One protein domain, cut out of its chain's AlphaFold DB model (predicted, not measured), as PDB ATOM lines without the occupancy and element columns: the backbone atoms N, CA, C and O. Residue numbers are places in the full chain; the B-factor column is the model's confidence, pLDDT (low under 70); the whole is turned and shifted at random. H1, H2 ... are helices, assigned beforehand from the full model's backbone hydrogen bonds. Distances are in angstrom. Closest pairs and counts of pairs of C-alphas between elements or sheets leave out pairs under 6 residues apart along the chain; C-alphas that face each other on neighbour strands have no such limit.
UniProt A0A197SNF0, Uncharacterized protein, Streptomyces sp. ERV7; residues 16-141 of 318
ATOM      1  N   SER A  16     -49.509 -19.991 258.867       73.12
ATOM      2  CA  SER A  16     -49.009 -20.950 257.868       73.12
ATOM      3  C   SER A  16     -47.521 -20.785 257.508       73.12
ATOM      4  O   SER A  16     -46.843 -21.783 257.308       73.12
ATOM      5  N   CYS A  17     -46.960 -19.565 257.439       85.19
ATOM      6  CA  CYS A  17     -45.549 -19.409 257.027       85.19
ATOM      7  C   CYS A  17     -44.566 -19.829 258.123       85.19
ATOM      8  O   CYS A  17     -43.527 -20.406 257.825       85.19
ATOM      9  N   ALA A  18     -44.897 -19.558 259.388       84.75
ATOM     10  CA  ALA A  18     -44.066 -19.968 260.513       84.75
ATOM     11  C   ALA A  18     -44.067 -21.494 260.672       84.75
ATOM     12  O   ALA A  18     -43.009 -22.063 260.932       84.75
ATOM     13  N   THR A  19     -45.221 -22.150 260.485       88.56
ATOM     14  CA  THR A  19     -45.310 -23.616 260.473       88.56
ATOM     15  C   THR A  19     -44.508 -24.195 259.305       88.56
ATOM     16  O   THR A  19     -43.605 -24.996 259.533       88.56
ATOM     17  N   VAL A  20     -44.730 -23.708 258.076       90.19
ATOM     18  CA  VAL A  20     -44.015 -24.184 256.876       90.19
ATOM     19  C   VAL A  20     -42.500 -23.983 256.984       90.19
ATOM     20  O   VAL A  20     -41.742 -24.900 256.690       90.19
ATOM     21  N   GLY A  21     -42.032 -22.826 257.460       89.44
ATOM     22  CA  GLY A  21     -40.597 -22.555 257.616       89.44
ATOM     23  C   GLY A  21     -39.917 -23.391 258.709       89.44
ATOM     24  O   GLY A  21     -38.699 -23.588 258.670       89.44
ATOM     25  N   LYS A  22     -40.687 -23.904 259.681       90.12
ATOM     26  CA  LYS A  22     -40.194 -24.750 260.779       90.12
ATOM     27  C   LYS A  22     -40.265 -26.247 260.481       90.12
ATOM     28  O   LYS A  22     -39.598 -27.001 261.189       90.12
ATOM     29  N   ASP A  23     -41.025 -26.660 259.471       91.38
ATOM     30  CA  ASP A  23     -41.182 -28.065 259.110       91.38
ATOM     31  C   ASP A  23     -39.852 -28.679 258.646       91.38
ATOM     32  O   ASP A  23     -39.117 -28.108 257.835       91.38
ATOM     33  N   ALA A  24     -39.525 -29.852 259.190       90.88
ATOM     34  CA  ALA A  24     -38.255 -30.521 258.930       90.88
ATOM     35  C   ALA A  24     -38.126 -31.015 257.478       90.88
ATOM     36  O   ALA A  24     -37.009 -31.092 256.965       90.88
ATOM     37  N   ARG A  25     -39.245 -31.335 256.813       90.88
ATOM     38  CA  ARG A  25     -39.274 -31.736 255.400       90.88
ATOM     39  C   ARG A  25     -38.898 -30.549 254.519       90.88
ATOM     40  O   ARG A  25     -37.960 -30.631 253.734       90.88
ATOM     41  N   ILE A  26     -39.533 -29.402 254.761       91.56
ATOM     42  CA  ILE A  26     -39.258 -28.153 254.037       91.56
ATOM     43  C   ILE A  26     -37.820 -27.673 254.261       91.56
ATOM     44  O   ILE A  26     -37.141 -27.301 253.307       91.56
ATOM     45  N   GLN A  27     -37.321 -27.728 255.497       90.75
ATOM     46  CA  GLN A  27     -35.928 -27.374 255.810       90.75
ATOM     47  C   GLN A  27     -34.903 -28.253 255.100       90.75
ATOM     48  O   GLN A  27     -33.825 -27.781 254.756       90.75
ATOM     49  N   LYS A  28     -35.213 -29.537 254.922       88.38
ATOM     50  CA  LYS A  28     -34.333 -30.474 254.225       88.38
ATOM     51  C   LYS A  28     -34.272 -30.174 252.726       88.38
ATOM     52  O   LYS A  28     -33.210 -30.324 252.123       88.38
ATOM     53  N   ASP A  29     -35.402 -29.790 252.144       85.25
ATOM     54  CA  ASP A  29     -35.550 -29.627 250.701       85.25
ATOM     55  C   ASP A  29     -35.137 -28.234 250.199       85.25
ATOM     56  O   ASP A  29     -34.704 -28.078 249.053       85.25
ATOM     57  N   LEU A  30     -35.214 -27.213 251.055       85.44
ATOM     58  CA  LEU A  30     -34.656 -25.894 250.778       85.44
ATOM     59  C   LEU A  30     -33.151 -25.900 251.118       85.44
ATOM     60  O   LEU A  30     -32.754 -26.287 252.211       85.44
ATOM     61  N   ALA A  31     -32.304 -25.510 250.154       65.00
ATOM     62  CA  ALA A  31     -30.835 -25.475 250.267       65.00
ATOM     63  C   ALA A  31     -30.337 -24.884 251.609       65.00
ATOM     64  O   ALA A  31     -31.021 -24.025 252.164       65.00
ATOM     65  N   PRO A  32     -29.140 -25.268 252.112       55.06
ATOM     66  CA  PRO A  32     -28.701 -24.954 253.473       55.06
ATOM     67  C   PRO A  32     -28.729 -23.447 253.765       55.06
ATOM     68  O   PRO A  32     -27.878 -22.681 253.316       55.06
ATOM     69  N   GLY A  33     -29.738 -23.056 254.533       60.69
ATOM     70  CA  GLY A  33     -30.007 -21.727 255.059       60.69
ATOM     71  C   GLY A  33     -31.148 -21.843 256.070       60.69
ATOM     72  O   GLY A  33     -32.000 -22.721 255.937       60.69
ATOM     73  N   ASP A  34     -31.160 -21.004 257.105       66.94
ATOM     74  CA  ASP A  34     -32.214 -21.043 258.121       66.94
ATOM     75  C   ASP A  34     -33.524 -20.494 257.535       66.94
ATOM     76  O   ASP A  34     -33.838 -19.309 257.628       66.94
ATOM     77  N   THR A  35     -34.346 -21.375 256.953       77.88
ATOM     78  CA  THR A  35     -35.741 -21.067 256.571       77.88
ATOM     79  C   THR A  35     -36.558 -20.535 257.753       77.88
ATOM     80  O   THR A  35     -37.601 -19.916 257.560       77.88
ATOM     81  N   LYS A  36     -36.074 -20.762 258.981       72.31
ATOM     82  CA  LYS A  36     -36.613 -20.264 260.250       72.31
ATOM     83  C   LYS A  36     -36.517 -18.746 260.393       72.31
ATOM     84  O   LYS A  36     -37.362 -18.172 261.076       72.31
ATOM     85  N   ASP A  37     -35.531 -18.127 259.746       79.75
ATOM     86  CA  ASP A  37     -35.288 -16.683 259.804       79.75
ATOM     87  C   ASP A  37     -35.905 -15.938 258.610       79.75
ATOM     88  O   ASP A  37     -35.954 -14.707 258.601       79.75
ATOM     89  N   MET A  38     -36.409 -16.671 257.610       87.69
ATOM     90  CA  MET A  38     -37.081 -16.085 256.455       87.69
ATOM     91  C   MET A  38     -38.428 -15.484 256.855       87.69
ATOM     92  O   MET A  38     -39.263 -16.128 257.499       87.69
ATOM     93  N   ASN A  39     -38.704 -14.270 256.384       88.56
ATOM     94  CA  ASN A  39     -40.070 -13.762 256.407       88.56
ATOM     95  C   ASN A  39     -40.946 -14.520 255.391       88.56
ATOM     96  O   ASN A  39     -40.460 -15.219 254.501       88.56
ATOM     97  N   CYS A  40     -42.271 -14.366 255.484       89.69
ATOM     98  CA  CYS A  40     -43.187 -15.154 254.656       89.69
ATOM     99  C   CYS A  40     -42.973 -14.971 253.138       89.69
ATOM    100  O   CYS A  40     -43.162 -15.915 252.374       89.69
ATOM    101  N   ARG A  41     -42.558 -13.779 252.687       90.62
ATOM    102  CA  ARG A  41     -42.294 -13.521 251.263       90.62
ATOM    103  C   ARG A  41     -41.010 -14.205 250.798       90.62
ATOM    104  O   ARG A  41     -40.984 -14.750 249.700       90.62
ATOM    105  N   GLU A  42     -39.967 -14.186 251.622       91.44
ATOM    106  CA  GLU A  42     -38.708 -14.891 251.352       91.44
ATOM    107  C   GLU A  42     -38.926 -16.402 251.289       91.44
ATOM    108  O   GLU A  42     -38.485 -17.040 250.334       91.44
ATOM    109  N   LEU A  43     -39.683 -16.954 252.243       92.38
ATOM    110  CA  LEU A  43     -40.047 -18.368 252.252       92.38
ATOM    111  C   LEU A  43     -40.853 -18.749 251.004       92.38
ATOM    112  O   LEU A  43     -40.537 -19.740 250.350       92.38
ATOM    113  N   ALA A  44     -41.858 -17.951 250.634       92.94
ATOM    114  CA  ALA A  44     -42.650 -18.176 249.427       92.94
ATOM    115  C   ALA A  44     -41.769 -18.179 248.160       92.94
ATOM    116  O   ALA A  44     -41.842 -19.101 247.349       92.94
ATOM    117  N   ALA A  45     -40.856 -17.212 248.023       92.56
ATOM    118  CA  ALA A  45     -39.921 -17.168 246.899       92.56
ATOM    119  C   ALA A  45     -38.966 -18.378 246.872       92.56
ATOM    120  O   ALA A  45     -38.691 -18.921 245.798       92.56
ATOM    121  N   ALA A  46     -38.483 -18.822 248.037       93.50
ATOM    122  CA  ALA A  46     -37.631 -20.002 248.157       93.50
ATOM    123  C   ALA A  46     -38.372 -21.285 247.746       93.50
ATOM    124  O   ALA A  46     -37.842 -22.061 246.950       93.50
ATOM    125  N   LEU A  47     -39.614 -21.464 248.209       94.50
ATOM    126  CA  LEU A  47     -40.481 -22.580 247.821       94.50
ATOM    127  C   LEU A  47     -40.748 -22.584 246.316       94.50
ATOM    128  O   LEU A  47     -40.553 -23.610 245.668       94.50
ATOM    129  N   LYS A  48     -41.114 -21.431 245.738       94.81
ATOM    130  CA  LYS A  48     -41.342 -21.309 244.290       94.81
ATOM    131  C   LYS A  48     -40.113 -21.744 243.500       94.81
ATOM    132  O   LYS A  48     -40.223 -22.549 242.585       94.81
ATOM    133  N   LYS A  49     -38.930 -21.261 243.888       93.81
ATOM    134  CA  LYS A  49     -37.664 -21.624 243.238       93.81
ATOM    135  C   LYS A  49     -37.354 -23.121 243.340       93.81
ATOM    136  O   LYS A  49     -36.769 -23.672 242.413       93.81
ATOM    137  N   ALA A  50     -37.686 -23.753 244.462       94.62
ATOM    138  CA  ALA A  50     -37.372 -25.156 244.711       94.62
ATOM    139  C   ALA A  50     -38.371 -26.132 244.070       94.62
ATOM    140  O   ALA A  50     -37.976 -27.244 243.734       94.62
ATOM    141  N   ALA A  51     -39.634 -25.728 243.898       95.88
ATOM    142  CA  ALA A  51     -40.718 -26.610 243.466       95.88
ATOM    143  C   ALA A  51     -41.194 -26.386 242.021       95.88
ATOM    144  O   ALA A  51     -41.725 -27.323 241.426       95.88
ATOM    145  N   ALA A  52     -41.030 -25.181 241.464       94.38
ATOM    146  CA  ALA A  52     -41.499 -24.862 240.115       94.38
ATOM    147  C   ALA A  52     -40.606 -25.484 239.038       94.38
ATOM    148  O   ALA A  52     -39.397 -25.644 239.235       94.38
ATOM    149  N   SER A  53     -41.194 -25.763 237.878       91.12
ATOM    150  CA  SER A  53     -40.483 -26.121 236.658       91.12
ATOM    151  C   SER A  53     -39.652 -24.943 236.136       91.12
ATOM    152  O   SER A  53     -39.819 -23.787 236.527       91.12
ATOM    153  N   ASP A  54     -38.759 -25.220 235.190       84.31
ATOM    154  CA  ASP A  54     -38.019 -24.197 234.440       84.31
ATOM    155  C   ASP A  54     -38.858 -23.538 233.322       84.31
ATOM    156  O   ASP A  54     -38.312 -22.931 232.400       84.31
ATOM    157  N   GLY A  55     -40.189 -23.663 233.387       78.06
ATOM    158  CA  GLY A  55     -41.128 -23.225 232.354       78.06
ATOM    159  C   GLY A  55     -41.438 -24.292 231.302       78.06
ATOM    160  O   GLY A  55     -42.273 -24.059 230.430       78.06
ATOM    161  N   SER A  56     -40.809 -25.471 231.371       79.94
ATOM    162  CA  SER A  56     -41.127 -26.603 230.492       79.94
ATOM    163  C   SER A  56     -42.364 -27.403 230.923       79.94
ATOM    164  O   SER A  56     -42.793 -28.291 230.183       79.94
ATOM    165  N   GLY A  57     -42.896 -27.153 232.126       79.62
ATOM    166  CA  GLY A  57     -43.922 -27.991 232.758       79.62
ATOM    167  C   GLY A  57     -43.413 -29.383 233.158       79.62
ATOM    168  O   GLY A  57     -44.198 -30.246 233.546       79.62
ATOM    169  N   ARG A  58     -42.101 -29.639 233.042       89.81
ATOM    170  CA  ARG A  58     -41.463 -30.870 233.510       89.81
ATOM    171  C   ARG A  58     -40.785 -30.620 234.844       89.81
ATOM    172  O   ARG A  58     -40.048 -29.653 235.014       89.81
ATOM    173  N   HIS A  59     -40.981 -31.568 235.746       96.00
ATOM    174  CA  HIS A  59     -40.460 -31.514 237.102       96.00
ATOM    175  C   HIS A  59     -39.395 -32.580 237.324       96.00
ATOM    176  O   HIS A  59     -39.389 -33.646 236.706       96.00
ATOM    177  N   THR A  60     -38.470 -32.297 238.227       96.44
ATOM    178  CA  THR A  60     -37.552 -33.276 238.807       96.44
ATOM    179  C   THR A  60     -38.194 -33.926 240.031       96.44
ATOM    180  O   THR A  60     -39.125 -33.387 240.626       96.44
ATOM    181  N   LEU A  61     -37.667 -35.079 240.456       96.50
ATOM    182  CA  LEU A  61     -38.130 -35.735 241.687       96.50
ATOM    183  C   LEU A  61     -37.970 -34.831 242.920       96.50
ATOM    184  O   LEU A  61     -38.795 -34.900 243.822       96.50
ATOM    185  N   ALA A  62     -36.938 -33.981 242.945       95.12
ATOM    186  CA  ALA A  62     -36.702 -33.034 244.033       95.12
ATOM    187  C   ALA A  62     -37.760 -31.921 244.055       95.12
ATOM    188  O   ALA A  62     -38.359 -31.686 245.098       95.12
ATOM    189  N   GLN A  63     -38.049 -31.306 242.901       96.81
ATOM    190  CA  GLN A  63     -39.111 -30.297 242.771       96.81
ATOM    191  C   GLN A  63     -40.473 -30.845 243.219       96.81
ATOM    192  O   GLN A  63     -41.148 -30.236 244.049       96.81
ATOM    193  N   ALA A  64     -40.835 -32.038 242.739       96.94
ATOM    194  CA  ALA A  64     -42.082 -32.694 243.123       96.94
ATOM    195  C   ALA A  64     -42.103 -33.082 244.614       96.94
ATOM    196  O   ALA A  64     -43.164 -33.068 245.234       96.94
ATOM    197  N   GLY A  65     -40.941 -33.402 245.195       96.00
ATOM    198  CA  GLY A  65     -40.778 -33.658 246.628       96.00
ATOM    199  C   GLY A  65     -41.114 -32.428 247.462       96.00
ATOM    200  O   GLY A  65     -42.004 -32.502 248.306       96.00
ATOM    201  N   VAL A  66     -40.513 -31.282 247.121       95.94
ATOM    202  CA  VAL A  66     -40.776 -29.996 247.786       95.94
ATOM    203  C   VAL A  66     -42.263 -29.653 247.723       95.94
ATOM    204  O   VAL A  66     -42.857 -29.261 248.725       95.94
ATOM    205  N   MET A  67     -42.883 -29.808 246.548       96.81
ATOM    206  CA  MET A  67     -44.299 -29.487 246.367       96.81
ATOM    207  C   MET A  67     -45.211 -30.395 247.201       96.81
ATOM    208  O   MET A  67     -46.133 -29.915 247.864       96.81
ATOM    209  N   ARG A  68     -44.937 -31.704 247.207       95.94
ATOM    210  CA  ARG A  68     -45.663 -32.674 248.033       95.94
ATOM    211  C   ARG A  68     -45.537 -32.340 249.517       95.94
ATOM    212  O   ARG A  68     -46.537 -32.332 250.234       95.94
ATOM    213  N   ASP A  69     -44.324 -32.065 249.977       95.00
ATOM    214  CA  ASP A  69     -44.063 -31.795 251.386       95.00
ATOM    215  C   ASP A  69     -44.662 -30.452 251.821       95.00
ATOM    216  O   ASP A  69     -45.166 -30.354 252.940       95.00
ATOM    217  N   LEU A  70     -44.741 -29.462 250.925       95.75
ATOM    218  CA  LEU A  70     -45.489 -28.223 251.150       95.75
ATOM    219  C   LEU A  70     -46.983 -28.485 251.359       95.75
ATOM    220  O   LEU A  70     -47.550 -27.985 252.330       95.75
ATOM    221  N   ILE A  71     -47.618 -29.280 250.492       95.94
ATOM    222  CA  ILE A  71     -49.041 -29.628 250.638       95.94
ATOM    223  C   ILE A  71     -49.284 -30.372 251.955       95.94
ATOM    224  O   ILE A  71     -50.186 -29.998 252.702       95.94
ATOM    225  N   ASN A  72     -48.465 -31.380 252.265       94.38
ATOM    226  CA  ASN A  72     -48.621 -32.170 253.488       94.38
ATOM    227  C   ASN A  72     -48.401 -31.321 254.747       94.38
ATOM    228  O   ASN A  72     -49.162 -31.432 255.697       94.38
ATOM    229  N   THR A  73     -47.412 -30.425 254.739       94.19
ATOM    230  CA  THR A  73     -47.157 -29.509 255.863       94.19
ATOM    231  C   THR A  73     -48.335 -28.568 256.108       94.19
ATOM    232  O   THR A  73     -48.685 -28.291 257.254       94.19
ATOM    233  N   LEU A  74     -48.956 -28.065 255.038       94.62
ATOM    234  CA  LEU A  74     -50.152 -27.235 255.153       94.62
ATOM    235  C   LEU A  74     -51.357 -28.039 255.656       94.62
ATOM    236  O   LEU A  74     -52.095 -27.536 256.495       94.62
ATOM    237  N   ASP A  75     -51.546 -29.274 255.185       94.12
ATOM    238  CA  ASP A  75     -52.620 -30.151 255.666       94.12
ATOM    239  C   ASP A  75     -52.468 -30.490 257.156       94.12
ATOM    240  O   ASP A  75     -53.437 -30.375 257.910       94.12
ATOM    241  N   ASP A  76     -51.252 -30.825 257.595       93.31
ATOM    242  CA  ASP A  76     -50.929 -31.065 259.007       93.31
ATOM    243  C   ASP A  76     -51.299 -29.830 259.860       93.31
ATOM    244  O   ASP A  76     -52.045 -29.939 260.835       93.31
ATOM    245  N   ASP A  77     -50.891 -28.626 259.432       92.50
ATOM    246  CA  ASP A  77     -51.241 -27.358 260.095       92.50
ATOM    247  C   ASP A  77     -52.762 -27.102 260.132       92.50
ATOM    248  O   ASP A  77     -53.298 -26.612 261.132       92.50
ATOM    249  N   PHE A  78     -53.489 -27.438 259.063       93.62
ATOM    250  CA  PHE A  78     -54.944 -27.276 259.024       93.62
ATOM    251  C   PHE A  78     -55.661 -28.222 259.977       93.62
ATOM    252  O   PHE A  78     -56.639 -27.801 260.602       93.62
ATOM    253  N   ARG A  79     -55.194 -29.471 260.085       91.25
ATOM    254  CA  ARG A  79     -55.725 -30.476 261.015       91.25
ATOM    255  C   ARG A  79     -55.491 -30.050 262.458       91.25
ATOM    256  O   ARG A  79     -56.439 -30.045 263.238       91.25
ATOM    257  N   ASP A  80     -54.282 -29.600 262.779       90.88
ATOM    258  CA  ASP A  80     -53.922 -29.151 264.128       90.88
ATOM    259  C   ASP A  80     -54.752 -27.941 264.585       90.88
ATOM    260  O   ASP A  80     -55.118 -27.824 265.757       90.88
ATOM    261  N   ARG A  81     -55.088 -27.037 263.657       89.19
ATOM    262  CA  ARG A  81     -55.850 -25.809 263.952       89.19
ATOM    263  C   ARG A  81     -57.345 -25.909 263.674       89.19
ATOM    264  O   ARG A  81     -58.066 -24.939 263.921       89.19
ATOM    265  N   ALA A  82     -57.798 -27.022 263.107       89.38
ATOM    266  CA  ALA A  82     -59.134 -27.197 262.554       89.38
ATOM    267  C   ALA A  82     -59.574 -26.065 261.598       89.38
ATOM    268  O   ALA A  82     -60.718 -25.595 261.634       89.38
ATOM    269  N   ARG A  83     -58.652 -25.569 260.756       87.38
ATOM    270  CA  ARG A  83     -58.916 -24.431 259.858       87.38
ATOM    271  C   ARG A  83     -58.024 -24.417 258.614       87.38
ATOM    272  O   ARG A  83     -56.816 -24.244 258.717       87.38
ATOM    273  N   ALA A  84     -58.650 -24.459 257.438       88.56
ATOM    274  CA  ALA A  84     -57.979 -24.357 256.138       88.56
ATOM    275  C   ALA A  84     -57.771 -22.893 255.702       88.56
ATOM    276  O   ALA A  84     -58.512 -22.371 254.864       88.56
ATOM    277  N   ASP A  85     -56.804 -22.198 256.305       90.25
ATOM    278  CA  ASP A  85     -56.378 -20.858 255.890       90.25
ATOM    279  C   ASP A  85     -54.853 -20.707 255.872       90.25
ATOM    280  O   ASP A  85     -54.159 -21.168 256.773       90.25
ATOM    281  N   ILE A  86     -54.337 -20.014 254.855       91.44
ATOM    282  CA  ILE A  86     -52.905 -19.707 254.700       91.44
ATOM    283  C   ILE A  86     -52.677 -18.202 254.551       91.44
ATOM    284  O   ILE A  86     -53.594 -17.460 254.184       91.44
ATOM    285  N   ALA A  87     -51.467 -17.739 254.851       89.69
ATOM    286  CA  ALA A  87     -51.053 -16.349 254.707       89.69
ATOM    287  C   ALA A  87     -51.016 -15.906 253.236       89.69
ATOM    288  O   ALA A  87     -50.712 -16.698 252.346       89.69
ATOM    289  N   ALA A  88     -51.286 -14.621 252.988       89.00
ATOM    290  CA  ALA A  88     -51.439 -14.085 251.634       89.00
ATOM    291  C   ALA A  88     -50.234 -14.342 250.702       89.00
ATOM    292  O   ALA A  88     -50.478 -14.842 249.606       89.00
ATOM    293  N   PRO A  89     -48.959 -14.130 251.110       89.19
ATOM    294  CA  PRO A  89     -47.821 -14.398 250.223       89.19
ATOM    295  C   PRO A  89     -47.714 -15.863 249.780       89.19
ATOM    296  O   PRO A  89     -47.264 -16.141 248.673       89.19
ATOM    297  N   LEU A  90     -48.153 -16.805 250.624       92.44
ATOM    298  CA  LEU A  90     -48.160 -18.223 250.273       92.44
ATOM    299  C   LEU A  90     -49.315 -18.592 249.340       92.44
ATOM    300  O   LEU A  90     -49.149 -19.514 248.556       92.44
ATOM    301  N   ARG A  91     -50.460 -17.894 249.370       94.62
ATOM    302  CA  ARG A  91     -51.603 -18.212 248.485       94.62
ATOM    303  C   ARG A  91     -51.227 -18.117 247.024       94.62
ATOM    304  O   ARG A  91     -51.469 -19.053 246.276       94.62
ATOM    305  N   GLU A  92     -50.628 -16.994 246.651       93.12
ATOM    306  CA  GLU A  92     -50.218 -16.735 245.276       93.12
ATOM    307  C   GLU A  92     -49.177 -17.763 244.825       93.12
ATOM    308  O   GLU A  92     -49.386 -18.449 243.831       93.12
ATOM    309  N   THR A  93     -48.123 -17.966 245.620       95.44
ATOM    310  CA  THR A  93     -47.080 -18.954 245.308       95.44
ATOM    311  C   THR A  93     -47.626 -20.377 245.198       95.44
ATOM    312  O   THR A  93     -47.282 -21.093 244.263       95.44
ATOM    313  N   VAL A  94     -48.485 -20.805 246.126       97.19
ATOM    314  CA  VAL A  94     -49.075 -22.150 246.087       97.19
ATOM    315  C   VAL A  94     -50.004 -22.292 244.881       97.19
ATOM    316  O   VAL A  94     -49.983 -23.338 244.244       97.19
ATOM    317  N   ALA A  95     -50.771 -21.259 244.515       97.69
ATOM    318  CA  ALA A  95     -51.599 -21.284 243.307       97.69
ATOM    319  C   ALA A  95     -50.767 -21.430 242.032       97.69
ATOM    320  O   ALA A  95     -51.108 -22.235 241.171       97.69
ATOM    321  N   GLU A  96     -49.682 -20.663 241.915       96.38
ATOM    322  CA  GLU A  96     -48.769 -20.738 240.773       96.38
ATOM    323  C   GLU A  96     -48.108 -22.113 240.672       96.38
ATOM    324  O   GLU A  96     -48.058 -22.687 239.588       96.38
ATOM    325  N   LEU A  97     -47.648 -22.666 241.798       97.19
ATOM    326  CA  LEU A  97     -47.087 -24.013 241.838       97.19
ATOM    327  C   LEU A  97     -48.141 -25.057 241.455       97.19
ATOM    328  O   LEU A  97     -47.905 -25.855 240.561       97.19
ATOM    329  N   LEU A  98     -49.334 -25.033 242.047       97.69
ATOM    330  CA  LEU A  98     -50.408 -25.963 241.680       97.69
ATOM    331  C   LEU A  98     -50.800 -25.861 240.198       97.69
ATOM    332  O   LEU A  98     -51.051 -26.884 239.566       97.69
ATOM    333  N   ALA A  99     -50.798 -24.655 239.624       96.56
ATOM    334  CA  ALA A  99     -51.016 -24.454 238.194       96.56
ATOM    335  C   ALA A  99     -49.902 -25.078 237.329       96.56
ATOM    336  O   ALA A  99     -50.189 -25.666 236.285       96.56
ATOM    337  N   ASP A 100     -48.647 -25.008 237.774       96.38
ATOM    338  CA  ASP A 100     -47.492 -25.646 237.123       96.38
ATOM    339  C   ASP A 100     -47.506 -27.187 237.260       96.38
ATOM    340  O   ASP A 100     -46.935 -27.905 236.440       96.38
ATOM    341  N   TYR A 101     -48.229 -27.715 238.254       96.31
ATOM    342  CA  TYR A 101     -48.551 -29.141 238.430       96.31
ATOM    343  C   TYR A 101     -49.983 -29.485 237.967       96.31
ATOM    344  O   TYR A 101     -50.566 -30.465 238.432       96.31
ATOM    345  N   SER A 102     -50.576 -28.717 237.043       94.88
ATOM    346  CA  SER A 102     -52.001 -28.838 236.666       94.88
ATOM    347  C   SER A 102     -52.450 -30.240 236.242       94.88
ATOM    348  O   SER A 102     -53.581 -30.624 236.527       94.88
ATOM    349  N   THR A 103     -51.584 -31.032 235.599       93.75
ATOM    350  CA  THR A 103     -51.920 -32.423 235.245       93.75
ATOM    351  C   THR A 103     -52.105 -33.283 236.491       93.75
ATOM    352  O   THR A 103     -53.107 -33.986 236.607       93.75
ATOM    353  N   ASP A 104     -51.166 -33.205 237.433       95.12
ATOM    354  CA  ASP A 104     -51.219 -33.986 238.665       95.12
ATOM    355  C   ASP A 104     -52.369 -33.482 239.554       95.12
ATOM    356  O   ASP A 104     -53.137 -34.282 240.086       95.12
ATOM    357  N   MET A 105     -52.558 -32.157 239.627       95.12
ATOM    358  CA  MET A 105     -53.708 -31.524 240.278       95.12
ATOM    359  C   MET A 105     -55.023 -32.095 239.736       95.12
ATOM    360  O   MET A 105     -55.819 -32.607 240.516       95.12
ATOM    361  N   HIS A 106     -55.233 -32.077 238.418       94.44
ATOM    362  CA  HIS A 106     -56.453 -32.591 237.797       94.44
ATOM    363  C   HIS A 106     -56.696 -34.065 238.139       94.44
ATOM    364  O   HIS A 106     -57.777 -34.411 238.614       94.44
ATOM    365  N   THR A 107     -55.684 -34.926 237.971       92.56
ATOM    366  CA  THR A 107     -55.782 -36.360 238.291       92.56
ATOM    367  C   THR A 107     -56.204 -36.597 239.744       92.56
ATOM    368  O   THR A 107     -57.059 -37.442 240.022       92.56
ATOM    369  N   MET A 108     -55.654 -35.830 240.685       92.38
ATOM    370  CA  MET A 108     -56.007 -35.935 242.102       92.38
ATOM    371  C   MET A 108     -57.399 -35.367 242.401       92.38
ATOM    372  O   MET A 108     -58.150 -35.967 243.176       92.38
ATOM    373  N   LEU A 109     -57.787 -34.260 241.755       90.44
ATOM    374  CA  LEU A 109     -59.111 -33.656 241.918       90.44
ATOM    375  C   LEU A 109     -60.227 -34.561 241.429       90.44
ATOM    376  O   LEU A 109     -61.305 -34.503 242.000       90.44
ATOM    377  N   VAL A 110     -59.984 -35.418 240.437       86.88
ATOM    378  CA  VAL A 110     -60.961 -36.411 239.959       86.88
ATOM    379  C   VAL A 110     -60.810 -37.774 240.653       86.88
ATOM    380  O   VAL A 110     -61.269 -38.793 240.140       86.88
ATOM    381  N   ARG A 111     -60.183 -37.796 241.844       81.75
ATOM    382  CA  ARG A 111     -59.954 -38.976 242.704       81.75
ATOM    383  C   ARG A 111     -59.273 -40.138 241.992       81.75
ATOM    384  O   ARG A 111     -59.628 -41.297 242.212       81.75
ATOM    385  N   TYR A 112     -58.264 -39.832 241.182       77.75
ATOM    386  CA  TYR A 112     -57.421 -40.846 240.555       77.75
ATOM    387  C   TYR A 112     -58.215 -41.813 239.666       77.75
ATOM    388  O   TYR A 112     -57.829 -42.975 239.522       77.75
ATOM    389  N   ALA A 113     -59.341 -41.354 239.102       64.31
ATOM    390  CA  ALA A 113     -60.249 -42.174 238.298       64.31
ATOM    391  C   ALA A 113     -59.539 -42.906 237.143       64.31
ATOM    392  O   ALA A 113     -60.011 -43.942 236.682       64.31
ATOM    393  N   ASP A 114     -58.388 -42.393 236.714       64.44
ATOM    394  CA  ASP A 114     -57.543 -42.915 235.650       64.44
ATOM    395  C   ASP A 114     -56.229 -43.562 236.137       64.44
ATOM    396  O   ASP A 114     -55.473 -44.076 235.310       64.44
ATOM    397  N   SER A 115     -55.915 -43.574 237.445       74.94
ATOM    398  CA  SER A 115     -54.597 -44.026 237.913       74.94
ATOM    399  C   SER A 115     -54.537 -44.585 239.339       74.94
ATOM    400  O   SER A 115     -54.410 -43.875 240.336       74.94
ATOM    401  N   THR A 116     -54.436 -45.912 239.443       81.25
ATOM    402  CA  THR A 116     -54.113 -46.590 240.714       81.25
ATOM    403  C   THR A 116     -52.679 -46.326 241.197       81.25
ATOM    404  O   THR A 116     -52.373 -46.546 242.372       81.25
ATOM    405  N   ALA A 117     -51.790 -45.844 240.319       86.56
ATOM    406  CA  ALA A 117     -50.421 -45.492 240.684       86.56
ATOM    407  C   ALA A 117     -50.401 -44.305 241.654       86.56
ATOM    408  O   ALA A 117     -49.715 -44.369 242.670       86.56
ATOM    409  N   TYR A 118     -51.226 -43.281 241.418       87.94
ATOM    410  CA  TYR A 118     -51.338 -42.164 242.354       87.94
ATOM    411  C   TYR A 118     -51.746 -42.623 243.751       87.94
ATOM    412  O   TYR A 118     -51.087 -42.258 244.717       87.94
ATOM    413  N   LEU A 119     -52.756 -43.491 243.867       84.75
ATOM    414  CA  LEU A 119     -53.188 -44.038 245.159       84.75
ATOM    415  C   LEU A 119     -52.050 -44.742 245.904       84.75
ATOM    416  O   LEU A 119     -51.889 -44.576 247.112       84.75
ATOM    417  N   ARG A 120     -51.227 -45.512 245.185       86.81
ATOM    418  CA  ARG A 120     -50.069 -46.202 245.767       86.81
ATOM    419  C   ARG A 120     -49.012 -45.221 246.268       86.81
ATOM    420  O   ARG A 120     -48.407 -45.461 247.310       86.81
ATOM    421  N   HIS A 121     -48.773 -44.150 245.520       91.69
ATOM    422  CA  HIS A 121     -47.707 -43.197 245.805       91.69
ATOM    423  C   HIS A 121     -48.140 -42.015 246.694       91.69
ATOM    424  O   HIS A 121     -47.275 -41.336 247.242       91.69
ATOM    425  N   ALA A 122     -49.441 -41.788 246.893       88.00
ATOM    426  CA  ALA A 122     -49.977 -40.744 247.772       88.00
ATOM    427  C   ALA A 122     -49.885 -41.103 249.264       88.00
ATOM    428  O   ALA A 122     -49.931 -40.220 250.116       88.00
ATOM    429  N   GLY A 123     -49.735 -42.391 249.594       80.88
ATOM    430  CA  GLY A 123     -49.658 -42.850 250.979       80.88
ATOM    431  C   GLY A 123     -48.401 -42.380 251.739       80.88
ATOM    432  O   GLY A 123     -47.453 -41.869 251.138       80.88
ATOM    433  N   PRO A 124     -48.333 -42.631 253.064       75.56
ATOM    434  CA  PRO A 124     -47.234 -42.171 253.925       75.56
ATOM    435  C   PRO A 124     -45.841 -42.640 253.483       75.56
ATOM    436  O   PRO A 124     -44.864 -41.913 253.632       75.56
ATOM    437  N   ASN A 125     -45.762 -43.843 252.906       80.25
ATOM    438  CA  ASN A 125     -44.519 -44.440 252.404       80.25
ATOM    439  C   ASN A 125     -44.292 -44.192 250.904       80.25
ATOM    440  O   ASN A 125     -43.330 -44.700 250.330       80.25
ATOM    441  N   GLY A 126     -45.217 -43.486 250.257       87.62
ATOM    442  CA  GLY A 126     -45.111 -43.101 248.863       87.62
ATOM    443  C   GLY A 126     -44.335 -41.797 248.687       87.62
ATOM    444  O   GLY A 126     -43.871 -41.174 249.643       87.62
ATOM    445  N   GLY A 127     -44.183 -41.384 247.439       93.31
ATOM    446  CA  GLY A 127     -43.487 -40.160 247.079       93.31
ATOM    447  C   GLY A 127     -43.493 -39.950 245.570       93.31
ATOM    448  O   GLY A 127     -44.020 -40.798 244.837       93.31
ATOM    449  N   PRO A 128     -42.898 -38.840 245.104       96.31
ATOM    450  CA  PRO A 128     -42.777 -38.562 243.685       96.31
ATOM    451  C   PRO A 128     -42.150 -39.730 242.928       96.31
ATOM    452  O   PRO A 128     -41.215 -40.374 243.411       96.31
ATOM    453  N   TRP A 129     -42.653 -40.001 241.729       96.06
ATOM    454  CA  TRP A 129     -42.160 -41.094 240.892       96.06
ATOM    455  C   TRP A 129     -42.116 -40.680 239.429       96.06
ATOM    456  O   TRP A 129     -42.685 -39.660 239.052       96.06
ATOM    457  N   ARG A 130     -41.419 -41.461 238.601       96.19
ATOM    458  CA  ARG A 130     -41.495 -41.335 237.143       96.19
ATOM    459  C   ARG A 130     -42.510 -42.334 236.616       96.19
ATOM    460  O   ARG A 130     -42.396 -43.517 236.933       96.19
ATOM    461  N   ASP A 131     -43.478 -41.862 235.841       92.94
ATOM    462  CA  ASP A 131     -44.413 -42.739 235.144       92.94
ATOM    463  C   ASP A 131     -43.734 -43.503 233.994       92.94
ATOM    464  O   ASP A 131     -42.530 -43.383 233.750       92.94
ATOM    465  N   GLU A 132     -44.512 -44.324 233.291       91.25
ATOM    466  CA  GLU A 132     -44.029 -45.145 232.176       91.25
ATOM    467  C   GLU A 132     -43.469 -44.303 231.018       91.25
ATOM    468  O   GLU A 132     -42.648 -44.784 230.238       91.25
ATOM    469  N   GLN A 133     -43.871 -43.034 230.922       91.00
ATOM    470  CA  GLN A 133     -43.401 -42.068 229.933       91.00
ATOM    471  C   GLN A 133     -42.196 -41.255 230.442       91.00
ATOM    472  O   GLN A 133     -41.692 -40.379 229.737       91.00
ATOM    473  N   GLY A 134     -41.707 -41.544 231.652       92.88
ATOM    474  CA  GLY A 134     -40.587 -40.856 232.286       92.88
ATOM    475  C   GLY A 134     -40.943 -39.490 232.878       92.88
ATOM    476  O   GLY A 134     -40.038 -38.781 233.328       92.88
ATOM    477  N   VAL A 135     -42.226 -39.114 232.896       94.19
ATOM    478  CA  VAL A 135     -42.707 -37.856 233.477       94.19
ATOM    479  C   VAL A 135     -42.751 -38.003 234.992       94.19
ATOM    480  O   VAL A 135     -43.269 -38.986 235.521       94.19
ATOM    481  N   VAL A 136     -42.177 -37.033 235.704       96.88
ATOM    482  CA  VAL A 136     -42.248 -37.006 237.167       96.88
ATOM    483  C   VAL A 136     -43.648 -36.596 237.602       96.88
ATOM    484  O   VAL A 136     -44.174 -35.601 237.113       96.88
ATOM    485  N   ARG A 137     -44.215 -37.356 238.538       95.88
ATOM    486  CA  ARG A 137     -45.533 -37.148 239.134       95.88
ATOM    487  C   ARG A 137     -45.414 -36.782 240.604       95.88
ATOM    488  O   ARG A 137     -44.580 -37.354 241.312       95.88
ATOM    489  N   MET A 138     -46.269 -35.873 241.057       95.62
ATOM    490  CA  MET A 138     -46.375 -35.402 242.436       95.62
ATOM    491  C   MET A 138     -47.690 -35.904 243.062       95.62
ATOM    492  O   MET A 138     -48.751 -35.338 242.806       95.62
ATOM    493  N   PRO A 139     -47.653 -36.993 243.854       94.62
ATOM    494  CA  PRO A 139     -48.830 -37.527 244.523       94.62
ATOM    495  C   PRO A 139     -48.987 -36.940 245.925       94.62
ATOM    496  O   PRO A 139     -48.062 -36.978 246.742       94.62
ATOM    497  N   VAL A 140     -50.205 -36.520 246.237       94.19
ATOM    498  CA  VAL A 140     -50.674 -36.209 247.591       94.19
ATOM    499  C   VAL A 140     -52.048 -36.826 247.800       94.19
ATOM    500  O   VAL A 140     -52.711 -37.202 246.836       94.19
ATOM    501  N   ASP A 141     -52.474 -36.933 249.057       91.75
ATOM    502  CA  ASP A 141     -53.854 -37.290 249.361       91.75
ATOM    503  C   ASP A 141     -54.823 -36.239 248.788       91.75
ATOM    504  O   ASP A 141     -54.573 -35.028 248.828       91.75
TER     505      ASP A 141
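AT A GLANCE: This is residues 16 to 141 of the 318 residues of an uncharacterized protein of Streptomyces sp. ERV7 (UniProt A0A197SNF0). A long helix, H4, runs through the middle of the domain, with H1, H2 and H3 packed round it and H5 side by side with H3. Toward the other end of the longest axis lie two short helices, H6 and H7, and a closing stretch without named elements, residues 123 to 141, which folds back on itself in a short antiparallel pairing of residues 129 to 130 with 136 to 137. The printed part has 126 residues, with seven named helices, H1 to H7 in order along the chain, and no named strand; the class is all helix. The whole is compact, with a radius of gyration of the C-alphas of 14.1 A and spans of 41 by 33 by 25 A.

IN THESE COORDINATES: H4, residues 61 to 81, is the longest helix at 30.1 A, from C-alpha 61 at (-38.130, -35.735, 241.687) to C-alpha 81 at (-55.850, -25.809, 263.952). H5, residues 88 to 100, measures 19.0 A, and H3, residues 40 to 51, 16.2 A. H1, residues 16 to 22, begins at C-alpha 16 at (-49.009, -20.950, 257.868) and measures 10.0 A. H2 is residues 24 to 29, 8.7 A; H6 is residues 102 to 109, 10.1 A. H7, residues 116 to 122, is 10.1 A long and ends at C-alpha 122 at (-49.977, -40.744, 247.772).

HOW THE PARTS SIT: H3 and H4 are the hubs, touching three helices each, and the packing is part aligned, part crossed, with two of five touching pairs at a shallow tilt. They form a helical hairpin at a steep tilt of 41 degrees, opposite ways; residues 47 to 51 of H3 touch residues 62 to 67 of H4, and the closest C-alphas, Ala 51 and Gln 63, are 4.1 A apart. H2 touches H4 at residues 62 to 70, at a shallow tilt of 22 degrees, opposite ways, with the C-alphas of Asp 29 and Val 66 closest at 6.0 A. H1 touches H4 at residues 70 to 77, at a steep tilt of 61 degrees, opposite ways; the closest C-alphas, Val 20 and Thr 73, are 6.3 A apart. H1 also touches residues 40 to 43 of H3, with the C-alphas of Cys 17 and Cys 40 closest at 5.4 A; the tilt of 69 degrees is steep, only just short of about perpendicular. H5 touches H3 at a shallow tilt of 12 degrees, the same way, with the C-alphas of Ala 44 and Leu 90 closest at 5.6 A. H6 is close to H5 but not clearly touching, the C-alphas of Leu 98 and Met 105 being closest at 6.6 A. H7 is likewise close to H6 but not clearly touching, with the C-alphas of Met 108 and Tyr 118 closest at 7.8 A. H4 is apart from H6 and H7. Every O i to N i+4 pair is within hydrogen-bond range in H1, H2, H3, H4, H6 and H7, and 7 of 9 are in H5.

THE WHOLE: The two C-alphas farthest apart, those of Asp 37 and Asp 114, are 42.0 A apart. The printed part has no cut and no long link between helices; the links H1 to H2 and H5 to H6 are tight. The mean pLDDT of the printed part is 89.4, and residues 31 to 34 and 113 to 114 are under 70.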